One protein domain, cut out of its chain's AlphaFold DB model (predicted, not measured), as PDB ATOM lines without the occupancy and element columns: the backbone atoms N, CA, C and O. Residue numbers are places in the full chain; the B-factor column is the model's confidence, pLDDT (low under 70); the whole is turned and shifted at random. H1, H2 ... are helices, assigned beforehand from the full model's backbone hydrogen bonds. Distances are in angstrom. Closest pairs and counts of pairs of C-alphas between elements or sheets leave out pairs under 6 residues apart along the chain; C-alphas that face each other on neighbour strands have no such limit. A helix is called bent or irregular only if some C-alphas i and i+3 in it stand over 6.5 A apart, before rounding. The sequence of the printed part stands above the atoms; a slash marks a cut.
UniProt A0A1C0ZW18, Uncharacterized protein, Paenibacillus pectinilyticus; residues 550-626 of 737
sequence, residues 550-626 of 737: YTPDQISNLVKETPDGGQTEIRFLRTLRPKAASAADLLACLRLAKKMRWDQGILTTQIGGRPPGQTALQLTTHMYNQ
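What this domain is: This is residues 550 to 626 of the 737 residues of an uncharacterized protein of Paenibacillus pectinilyticus (UniProt A0A1C0ZW18). Three helices, H1, H3 and H5, stand side by side in a row with H3 in the middle, and H2 and H4 make a second layer crossing one side of it. The printed part has 77 residues with five named helices, H1 to H5 in order; it is all helix, compact, with a radius of gyration of the C-alphas of 10.9 A, spanning 31 by 24 by 20 A.

Where its parts are: H3, residues 583 to 596, measures 19.8 A; H1, 552 to 561, 14.7 A, begins at C-alpha 552 (208.559, 331.760, 335.510). H5, 616 to 624, 12.2 A, ends at C-alpha 624 (221.983, 305.008, 334.167). H2, 569 to 579, 16.0 A, is irregular: C-alphas 575 and 578 are 7.1 A apart. H4, 600 to 608, measures 10.5 A.

How they stand to each other: H3 touches H1, closest C-alphas Leu 558 and Leu 587, 5.7 A, at a shallow tilt of 13 degrees, the same way. H3 touches H5, Asp 585 and Ala 616, 4.2 A, at 22 degrees. H2 touches H4, Leu 576 and Gly 608, 6.4 A, at 15 degrees. O i to N i+4 pairs are within hydrogen-bond range throughout H3, H4 and H5, in 5 of 6 in H1 and 5 of 7 in H2.

The domain as a whole: The C-alphas farthest apart, Pro 552 and Asn 625, are 32.3 A apart. The printed part has no cut, no long link, and no printed residue under 70 in pLDDT.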
ATOM      1  N   TYR A 550     212.363 329.640 329.204       97.38
ATOM      2  CA  TYR A 550     211.421 329.031 330.136       97.38
ATOM      3  C   TYR A 550     210.492 330.077 330.750       97.38
ATOM      4  O   TYR A 550     210.865 331.229 330.937       97.38
ATOM      5  N   THR A 551     209.280 329.657 331.095       97.38
ATOM      6  CA  THR A 551     208.327 330.473 331.864       97.38
ATOM      7  C   THR A 551     208.772 330.609 333.331       97.38
ATOM      8  O   THR A 551     209.511 329.746 333.823       97.38
ATOM      9  N   PRO A 552     208.295 331.629 334.072       96.94
ATOM     10  CA  PRO A 552     208.559 331.760 335.510       96.94
ATOM     11  C   PRO A 552     208.217 330.492 336.313       96.94
ATOM     12  O   PRO A 552     209.045 330.017 337.092       96.94
ATOM     13  N   ASP A 553     207.060 329.873 336.046       96.56
ATOM     14  CA  ASP A 553     206.619 328.645 336.728       96.56
ATOM     15  C   ASP A 553     207.558 327.462 336.461       96.56
ATOM     16  O   ASP A 553     207.882 326.678 337.360       96.56
ATOM     17  N   GLN A 554     208.027 327.319 335.218       97.38
ATOM     18  CA  GLN A 554     208.994 326.281 334.865       97.38
ATOM     19  C   GLN A 554     210.315 326.485 335.604       97.38
ATOM     20  O   GLN A 554     210.861 325.515 336.128       97.38
ATOM     21  N   ILE A 555     210.810 327.723 335.697       97.62
ATOM     22  CA  ILE A 555     212.042 328.015 336.438       97.62
ATOM     23  C   ILE A 555     211.848 327.730 337.931       97.62
ATOM     24  O   ILE A 555     212.690 327.055 338.518       97.62
ATOM     25  N   SER A 556     210.729 328.145 338.535       96.31
ATOM     26  CA  SER A 556     210.426 327.853 339.947       96.31
ATOM     27  C   SER A 556     210.408 326.342 340.226       96.31
ATOM     28  O   SER A 556     210.977 325.871 341.213       96.31
ATOM     29  N   ASN A 557     209.828 325.545 339.323       96.31
ATOM     30  CA  ASN A 557     209.832 324.084 339.440       96.31
ATOM     31  C   ASN A 557     211.230 323.474 339.291       96.31
ATOM     32  O   ASN A 557     211.569 322.551 340.031       96.31
ATOM     33  N   LEU A 558     212.046 323.990 338.371       97.88
ATOM     34  CA  LEU A 558     213.431 323.555 338.204       97.88
ATOM     35  C   LEU A 558     214.268 323.872 339.447       97.88
ATOM     36  O   LEU A 558     214.974 322.995 339.931       97.88
ATOM     37  N   VAL A 559     214.137 325.077 340.010       96.31
ATOM     38  CA  VAL A 559     214.871 325.505 341.215       96.31
ATOM     39  C   VAL A 559     214.605 324.574 342.397       96.31
ATOM     40  O   VAL A 559     215.547 324.192 343.081       96.31
ATOM     41  N   LYS A 560     213.355 324.141 342.608       95.12
ATOM     42  CA  LYS A 560     212.989 323.209 343.698       95.12
ATOM     43  C   LYS A 560     213.672 321.840 343.594       95.12
ATOM     44  O   LYS A 560     213.834 321.142 344.601       95.12
ATOM     45  N   GLU A 561     214.026 321.426 342.380       96.56
ATOM     46  CA  GLU A 561     214.678 320.142 342.114       96.56
ATOM     47  C   GLU A 561     216.183 320.270 341.876       96.56
ATOM     48  O   GLU A 561     216.863 319.248 341.794       96.56
ATOM     49  N   THR A 562     216.716 321.492 341.813       96.06
ATOM     50  CA  THR A 562     218.155 321.740 341.733       96.06
ATOM     51  C   THR A 562     218.848 321.209 342.992       96.06
ATOM     52  O   THR A 562     218.497 321.625 344.096       96.06
ATOM     53  N   PRO A 563     219.833 320.302 342.863       93.19
ATOM     54  CA  PRO A 563     220.627 319.845 343.999       93.19
ATOM     55  C   PRO A 563     221.502 320.958 344.586       93.19
ATOM     56  O   PRO A 563     221.875 321.907 343.889       93.19
ATOM     57  N   ASP A 564     221.898 320.792 345.848       89.81
ATOM     58  CA  ASP A 564     222.863 321.676 346.505       89.81
ATOM     59  C   ASP A 564     224.230 321.638 345.797       89.81
ATOM     60  O   ASP A 564     224.633 320.629 345.204       89.81
ATOM     61  N   GLY A 565     224.974 322.744 345.862       90.44
ATOM     62  CA  GLY A 565     226.306 322.828 345.270       90.44
ATOM     63  C   GLY A 565     226.981 324.186 345.438       90.44
ATOM     64  O   GLY A 565     226.575 325.011 346.251       90.44
ATOM     65  N   GLY A 566     228.060 324.397 344.682       85.50
ATOM     66  CA  GLY A 566     228.894 325.601 344.785       85.50
ATOM     67  C   GLY A 566     228.376 326.824 344.019       85.50
ATOM     68  O   GLY A 566     228.977 327.891 344.126       85.50
ATOM     69  N   GLN A 567     227.311 326.688 343.220       90.06
ATOM     70  CA  GLN A 567     226.695 327.788 342.471       90.06
ATOM     71  C   GLN A 567     225.269 328.048 342.963       90.06
ATOM     72  O   GLN A 567     224.617 327.168 343.521       90.06
ATOM     73  N   THR A 568     224.767 329.257 342.703       92.31
ATOM     74  CA  THR A 568     223.339 329.546 342.864       92.31
ATOM     75  C   THR A 568     222.520 328.684 341.908       92.31
ATOM     76  O   THR A 568     222.963 328.355 340.803       92.31
ATOM     77  N   GLU A 569     221.300 328.347 342.310       94.44
ATOM     78  CA  GLU A 569     220.416 327.445 341.580       94.44
ATOM     79  C   GLU A 569     220.124 327.979 340.174       94.44
ATOM     80  O   GLU A 569     220.201 327.240 339.198       94.44
ATOM     81  N   ILE A 570     219.879 329.287 340.043       95.69
ATOM     82  CA  ILE A 570     219.623 329.954 338.757       95.69
ATOM     83  C   ILE A 570     220.839 329.873 337.827       95.69
ATOM     84  O   ILE A 570     220.710 329.507 336.656       95.69
ATOM     85  N   ARG A 571     222.040 330.164 338.341       94.50
ATOM     86  CA  ARG A 571     223.270 330.102 337.544       94.50
ATOM     87  C   ARG A 571     223.563 328.677 337.082       94.50
ATOM     88  O   ARG A 571     223.938 328.463 335.928       94.50
ATOM     89  N   PHE A 572     223.363 327.709 337.970       95.75
ATOM     90  CA  PHE A 572     223.519 326.296 337.659       95.75
ATOM     91  C   PHE A 572     222.525 325.840 336.581       95.75
ATOM     92  O   PHE A 572     222.930 325.259 335.572       95.75
ATOM     93  N   LEU A 573     221.241 326.185 336.727       96.62
ATOM     94  CA  LEU A 573     220.213 325.887 335.729       96.62
ATOM     95  C   LEU A 573     220.539 326.498 334.369       96.62
ATOM     96  O   LEU A 573     220.362 325.832 333.352       96.62
ATOM     97  N   ARG A 574     221.083 327.719 334.322       94.81
ATOM     98  CA  ARG A 574     221.518 328.345 333.064       94.81
ATOM     99  C   ARG A 574     222.589 327.518 332.349       94.81
ATOM    100  O   ARG A 574     222.539 327.400 331.126       94.81
ATOM    101  N   THR A 575     223.520 326.928 333.099       93.81
ATOM    102  CA  THR A 575     224.572 326.047 332.561       93.81
ATOM    103  C   THR A 575     223.992 324.776 331.935       93.81
ATOM    104  O   THR A 575     224.439 324.358 330.867       93.81
ATOM    105  N   LEU A 576     222.985 324.168 332.571       95.00
ATOM    106  CA  LEU A 576     222.379 322.922 332.091       95.00
ATOM    107  C   LEU A 576     221.281 323.122 331.044       95.00
ATOM    108  O   LEU A 576     221.084 322.243 330.208       95.00
ATOM    109  N   ARG A 577     220.607 324.276 331.038       95.50
ATOM    110  CA  ARG A 577     219.529 324.633 330.103       95.50
ATOM    111  C   ARG A 577     219.787 324.208 328.654       95.50
ATOM    112  O   ARG A 577     218.909 323.563 328.094       95.50
ATOM    113  N   PRO A 578     220.936 324.511 328.010       96.38
ATOM    114  CA  PRO A 578     221.142 324.141 326.607       96.38
ATOM    115  C   PRO A 578     221.190 322.625 326.370       96.38
ATOM    116  O   PRO A 578     221.031 322.185 325.235       96.38
ATOM    117  N   LYS A 579     221.442 321.817 327.406       97.06
ATOM    118  CA  LYS A 579     221.616 320.362 327.297       97.06
ATOM    119  C   LYS A 579     220.299 319.608 327.217       97.06
ATOM    120  O   LYS A 579     220.284 318.515 326.669       97.06
ATOM    121  N   ALA A 580     219.216 320.190 327.714       96.88
ATOM    122  CA  ALA A 580     217.883 319.614 327.628       96.88
ATOM    123  C   ALA A 580     217.105 320.198 326.438       96.88
ATOM    124  O   ALA A 580     217.267 321.370 326.100       96.88
ATOM    125  N   ALA A 581     216.247 319.393 325.812       96.06
ATOM    126  CA  ALA A 581     215.361 319.841 324.737       96.06
ATOM    127  C   ALA A 581     214.250 320.768 325.255       96.06
ATOM    128  O   ALA A 581     213.869 321.723 324.578       96.06
ATOM    129  N   SER A 582     213.756 320.522 326.469       97.06
ATOM    130  CA  SER A 582     212.718 321.321 327.118       97.06
ATOM    131  C   SER A 582     212.946 321.453 328.629       97.06
ATOM    132  O   SER A 582     213.770 320.751 329.221       97.06
ATOM    133  N   ALA A 583     212.179 322.334 329.281       97.44
ATOM    134  CA  ALA A 583     212.169 322.441 330.743       97.44
ATOM    135  C   ALA A 583     211.743 321.127 331.418       97.44
ATOM    136  O   ALA A 583     212.273 320.779 332.468       97.44
ATOM    137  N   ALA A 584     210.802 320.388 330.819       97.88
ATOM    138  CA  ALA A 584     210.327 319.116 331.357       97.88
ATOM    139  C   ALA A 584     211.421 318.039 331.315       97.88
ATOM    140  O   ALA A 584     211.579 317.288 332.277       97.88
ATOM    141  N   ASP A 585     212.221 318.016 330.244       97.81
ATOM    142  CA  ASP A 585     213.360 317.103 330.121       97.81
ATOM    143  C   ASP A 585     214.442 317.406 331.163       97.81
ATOM    144  O   ASP A 585     214.961 316.493 331.811       97.81
ATOM    145  N   LEU A 586     214.741 318.693 331.377       97.75
ATOM    146  CA  LEU A 586     215.673 319.112 332.422       97.75
ATOM    147  C   LEU A 586     215.141 318.763 333.816       97.75
ATOM    148  O   LEU A 586     215.888 318.258 334.647       97.75
ATOM    149  N   LEU A 587     213.848 318.977 334.067       98.19
ATOM    150  CA  LEU A 587     213.215 318.656 335.344       98.19
ATOM    151  C   LEU A 587     213.283 317.155 335.654       98.19
ATOM    152  O   LEU A 587     213.571 316.779 336.790       98.19
ATOM    153  N   ALA A 588     213.053 316.295 334.657       96.75
ATOM    154  CA  ALA A 588     213.199 314.848 334.806       96.75
ATOM    155  C   ALA A 588     214.642 314.460 335.171       96.75
ATOM    156  O   ALA A 588     214.854 313.695 336.112       96.75
ATOM    157  N   CYS A 589     215.626 315.059 334.491       96.69
ATOM    158  CA  CYS A 589     217.048 314.878 334.785       96.69
ATOM    159  C   CYS A 589     217.396 315.295 336.229       96.69
ATOM    160  O   CYS A 589     217.985 314.510 336.972       96.69
ATOM    161  N   LEU A 590     216.968 316.483 336.671       97.62
ATOM    162  CA  LEU A 590     217.223 316.982 338.030       97.62
ATOM    163  C   LEU A 590     216.573 316.105 339.108       97.62
ATOM    164  O   LEU A 590     217.204 315.797 340.119       97.62
ATOM    165  N   ARG A 591     215.340 315.636 338.884       97.12
ATOM    166  CA  ARG A 591     214.656 314.716 339.807       97.12
ATOM    167  C   ARG A 591     215.394 313.394 339.952       97.12
ATOM    168  O   ARG A 591     215.567 312.918 341.075       97.12
ATOM    169  N   LEU A 592     215.851 312.813 338.843       95.81
ATOM    170  CA  LEU A 592     216.647 311.589 338.886       95.81
ATOM    171  C   LEU A 592     217.978 311.822 339.607       95.81
ATOM    172  O   LEU A 592     218.355 311.039 340.476       95.81
ATOM    173  N   ALA A 593     218.646 312.938 339.324       95.06
ATOM    174  CA  ALA A 593     219.896 313.315 339.975       95.06
ATOM    175  C   ALA A 593     219.729 313.439 341.491       95.06
ATOM    176  O   ALA A 593     220.517 312.889 342.259       95.06
ATOM    177  N   LYS A 594     218.642 314.077 341.930       94.19
ATOM    178  CA  LYS A 594     218.271 314.199 343.339       94.19
ATOM    179  C   LYS A 594     217.969 312.837 343.970       94.19
ATOM    180  O   LYS A 594     218.476 312.567 345.060       94.19
ATOM    181  N   LYS A 595     217.244 311.938 343.280       92.50
ATOM    182  CA  LYS A 595     217.057 310.535 343.717       92.50
ATOM    183  C   LYS A 595     218.403 309.822 343.886       92.50
ATOM    184  O   LYS A 595     218.589 309.127 344.883       92.50
ATOM    185  N   MET A 596     219.343 310.017 342.959       92.12
ATOM    186  CA  MET A 596     220.688 309.423 342.978       92.12
ATOM    187  C   MET A 596     221.685 310.138 343.906       92.12
ATOM    188  O   MET A 596     222.778 309.622 344.120       92.12
ATOM    189  N   ARG A 597     221.321 311.288 344.490       92.00
ATOM    190  CA  ARG A 597     222.201 312.174 345.280       92.00
ATOM    191  C   ARG A 597     223.399 312.735 344.503       92.00
ATOM    192  O   ARG A 597     224.464 312.943 345.082       92.00
ATOM    193  N   TRP A 598     223.234 312.985 343.208       93.94
ATOM    194  CA  TRP A 598     224.217 313.736 342.430       93.94
ATOM    195  C   TRP A 598     224.106 315.223 342.773       93.94
ATOM    196  O   TRP A 598     223.012 315.786 342.746       93.94
ATOM    197  N   ASP A 599     225.233 315.852 343.098       93.94
ATOM    198  CA  ASP A 599     225.308 317.293 343.341       93.94
ATOM    199  C   ASP A 599     225.499 318.086 342.033       93.94
ATOM    200  O   ASP A 599     225.615 317.523 340.935       93.94
ATOM    201  N   GLN A 600     225.540 319.418 342.139       95.31
ATOM    202  CA  GLN A 600     225.766 320.289 340.980       95.31
ATOM    203  C   GLN A 600     227.100 320.013 340.265       95.31
ATOM    204  O   GLN A 600     227.187 320.169 339.044       95.31
ATOM    205  N   GLY A 601     228.146 319.618 340.997       94.00
ATOM    206  CA  GLY A 601     229.469 319.343 340.435       94.00
ATOM    207  C   GLY A 601     229.449 318.109 339.539       94.00
ATOM    208  O   GLY A 601     229.909 318.159 338.395       94.00
ATOM    209  N   ILE A 602     228.832 317.029 340.020       93.81
ATOM    210  CA  ILE A 602     228.645 315.791 339.256       93.81
ATOM    211  C   ILE A 602     227.789 316.059 338.021       93.81
ATOM    212  O   ILE A 602     228.183 315.704 336.911       93.81
ATOM    213  N   LEU A 603     226.650 316.736 338.183       94.25
ATOM    214  CA  LEU A 603     225.772 317.056 337.057       94.25
ATOM    215  C   LEU A 603     226.462 317.914 335.996       94.25
ATOM    216  O   LEU A 603     226.305 317.656 334.806       94.25
ATOM    217  N   THR A 604     227.259 318.903 336.402       92.44
ATOM    218  CA  THR A 604     228.016 319.733 335.456       92.44
ATOM    219  C   THR A 604     229.017 318.890 334.669       92.44
ATOM    220  O   THR A 604     229.110 319.040 333.454       92.44
ATOM    221  N   THR A 605     229.720 317.966 335.327       92.12
ATOM    222  CA  THR A 605     230.694 317.082 334.672       92.12
ATOM    223  C   THR A 605     230.017 316.096 333.719       92.12
ATOM    224  O   THR A 605     230.420 315.981 332.564       92.12
ATOM    225  N   GLN A 606     228.964 315.413 334.176       93.19
ATOM    226  CA  GLN A 606     228.328 314.330 333.419       93.19
ATOM    227  C   GLN A 606     227.392 314.856 332.326       93.19
ATOM    228  O   GLN A 606     227.445 314.432 331.173       93.19
ATOM    229  N   ILE A 607     226.552 315.839 332.652       94.00
ATOM    230  CA  ILE A 607     225.557 316.375 331.717       94.00
ATOM    231  C   ILE A 607     226.131 317.524 330.882       94.00
ATOM    232  O   ILE A 607     225.782 317.670 329.710       94.00
ATOM    233  N   GLY A 608     227.056 318.318 331.431       85.62
ATOM    234  CA  GLY A 608     227.640 319.467 330.728       85.62
ATOM    235  C   GLY A 608     228.404 319.097 329.451       85.62
ATOM    236  O   GLY A 608     228.445 319.898 328.514       85.62
ATOM    237  N   GLY A 609     228.933 317.873 329.358       85.62
ATOM    238  CA  GLY A 609     229.590 317.351 328.154       85.62
ATOM    239  C   GLY A 609     228.641 316.864 327.052       85.62
ATOM    240  O   GLY A 609     229.087 316.590 325.939       85.62
ATOM    241  N   ARG A 610     227.333 316.749 327.318       93.12
ATOM    242  CA  ARG A 610     226.373 316.195 326.348       93.12
ATOM    243  C   ARG A 610     226.059 317.196 325.222       93.12
ATOM    244  O   ARG A 610     226.172 318.412 325.433       93.12
ATOM    245  N   PRO A 611     225.663 316.726 324.023       94.75
ATOM    246  CA  PRO A 611     225.188 317.613 322.964       94.75
ATOM    247  C   PRO A 611     223.956 318.414 323.418       94.75
ATOM    248  O   PRO A 611     223.216 317.939 324.279       94.75
ATOM    249  N   PRO A 612     223.710 319.617 322.878       96.62
ATOM    250  CA  PRO A 612     222.499 320.375 323.185       96.62
ATOM    251  C   PRO A 612     221.209 319.626 322.816       96.62
ATOM    252  O   PRO A 612     221.217 318.788 321.915       96.62
ATOM    253  N   GLY A 613     220.099 319.959 323.480       96.00
ATOM    254  CA  GLY A 613     218.757 319.501 323.095       96.00
ATOM    255  C   GLY A 613     218.450 318.016 323.335       96.00
ATOM    256  O   GLY A 613     217.729 317.416 322.545       96.00
ATOM    257  N   GLN A 614     218.992 317.403 324.391       97.62
ATOM    258  CA  GLN A 614     218.692 316.010 324.747       97.62
ATOM    259  C   GLN A 614     217.303 315.868 325.384       97.62
ATOM    260  O   GLN A 614     216.899 316.692 326.206       97.62
ATOM    261  N   THR A 615     216.592 314.790 325.061       98.00
ATOM    262  CA  THR A 615     215.306 314.455 325.693       98.00
ATOM    263  C   THR A 615     215.497 313.838 327.080       98.00
ATOM    264  O   THR A 615     216.581 313.350 327.416       98.00
ATOM    265  N   ALA A 616     214.427 313.791 327.880       96.69
ATOM    266  CA  ALA A 616     214.420 313.149 329.193       96.69
ATOM    267  C   ALA A 616     214.951 311.714 329.129       96.69
ATOM    268  O   ALA A 616     215.767 311.323 329.961       96.69
ATOM    269  N   LEU A 617     214.535 310.948 328.113       96.12
ATOM    270  CA  LEU A 617     214.977 309.570 327.907       96.12
ATOM    271  C   LEU A 617     216.488 309.504 327.659       96.12
ATOM    272  O   LEU A 617     217.180 308.742 328.320       96.12
ATOM    273  N   GLN A 618     217.022 310.342 326.766       97.06
ATOM    274  CA  GLN A 618     218.455 310.352 326.443       97.06
ATOM    275  C   GLN A 618     219.329 310.740 327.643       97.06
ATOM    276  O   GLN A 618     220.407 310.169 327.836       97.06
ATOM    277  N   LEU A 619     218.874 311.705 328.447       96.38
ATOM    278  CA  LEU A 619     219.549 312.109 329.682       96.38
ATOM    279  C   LEU A 619     219.471 311.003 330.740       96.38
ATOM    280  O   LEU A 619     220.489 310.656 331.329       96.38
ATOM    281  N   THR A 620     218.298 310.398 330.917       94.69
ATOM    282  CA  THR A 620     218.071 309.296 331.863       94.69
ATOM    283  C   THR A 620     218.939 308.087 331.526       94.69
ATOM    284  O   THR A 620     219.718 307.639 332.362       94.69
ATOM    285  N   THR A 621     218.908 307.623 330.272       93.62
ATOM    286  CA  THR A 621     219.765 306.529 329.797       93.62
ATOM    287  C   THR A 621     221.242 306.849 330.009       93.62
ATOM    288  O   THR A 621     222.012 305.985 330.413       93.62
ATOM    289  N   HIS A 622     221.665 308.095 329.781       95.06
ATOM    290  CA  HIS A 622     223.049 308.479 330.038       95.06
ATOM    291  C   HIS A 622     223.439 308.359 331.510       95.06
ATOM    292  O   HIS A 622     224.524 307.856 331.801       95.06
ATOM    293  N   MET A 623     222.570 308.825 332.409       94.38
ATOM    294  CA  MET A 623     222.795 308.754 333.848       94.38
ATOM    295  C   MET A 623     222.848 307.303 334.328       94.38
ATOM    296  O   MET A 623     223.777 306.945 335.045       94.38
ATOM    297  N   TYR A 624     221.937 306.442 333.863       92.69
ATOM    298  CA  TYR A 624     221.983 305.008 334.167       92.69
ATOM    299  C   TYR A 624     223.215 304.309 333.589       92.69
ATOM    300  O   TYR A 624     223.785 303.447 334.252       92.69
ATOM    301  N   ASN A 625     223.710 304.735 332.424       90.31
ATOM    302  CA  ASN A 625     224.964 304.224 331.862       90.31
ATOM    303  C   ASN A 625     226.204 304.604 332.687       90.31
ATOM    304  O   ASN A 625     227.257 304.010 332.478       90.31
ATOM    305  N   GLN A 626     226.106 305.563 333.616       90.81
ATOM    306  CA  GLN A 626     227.179 305.794 334.590       90.81
ATOM    307  C   GLN A 626     227.194 304.733 335.703       90.81
ATOM    308  O   GLN A 626     228.183 304.615 336.429       90.81
TER     309      GLN A 626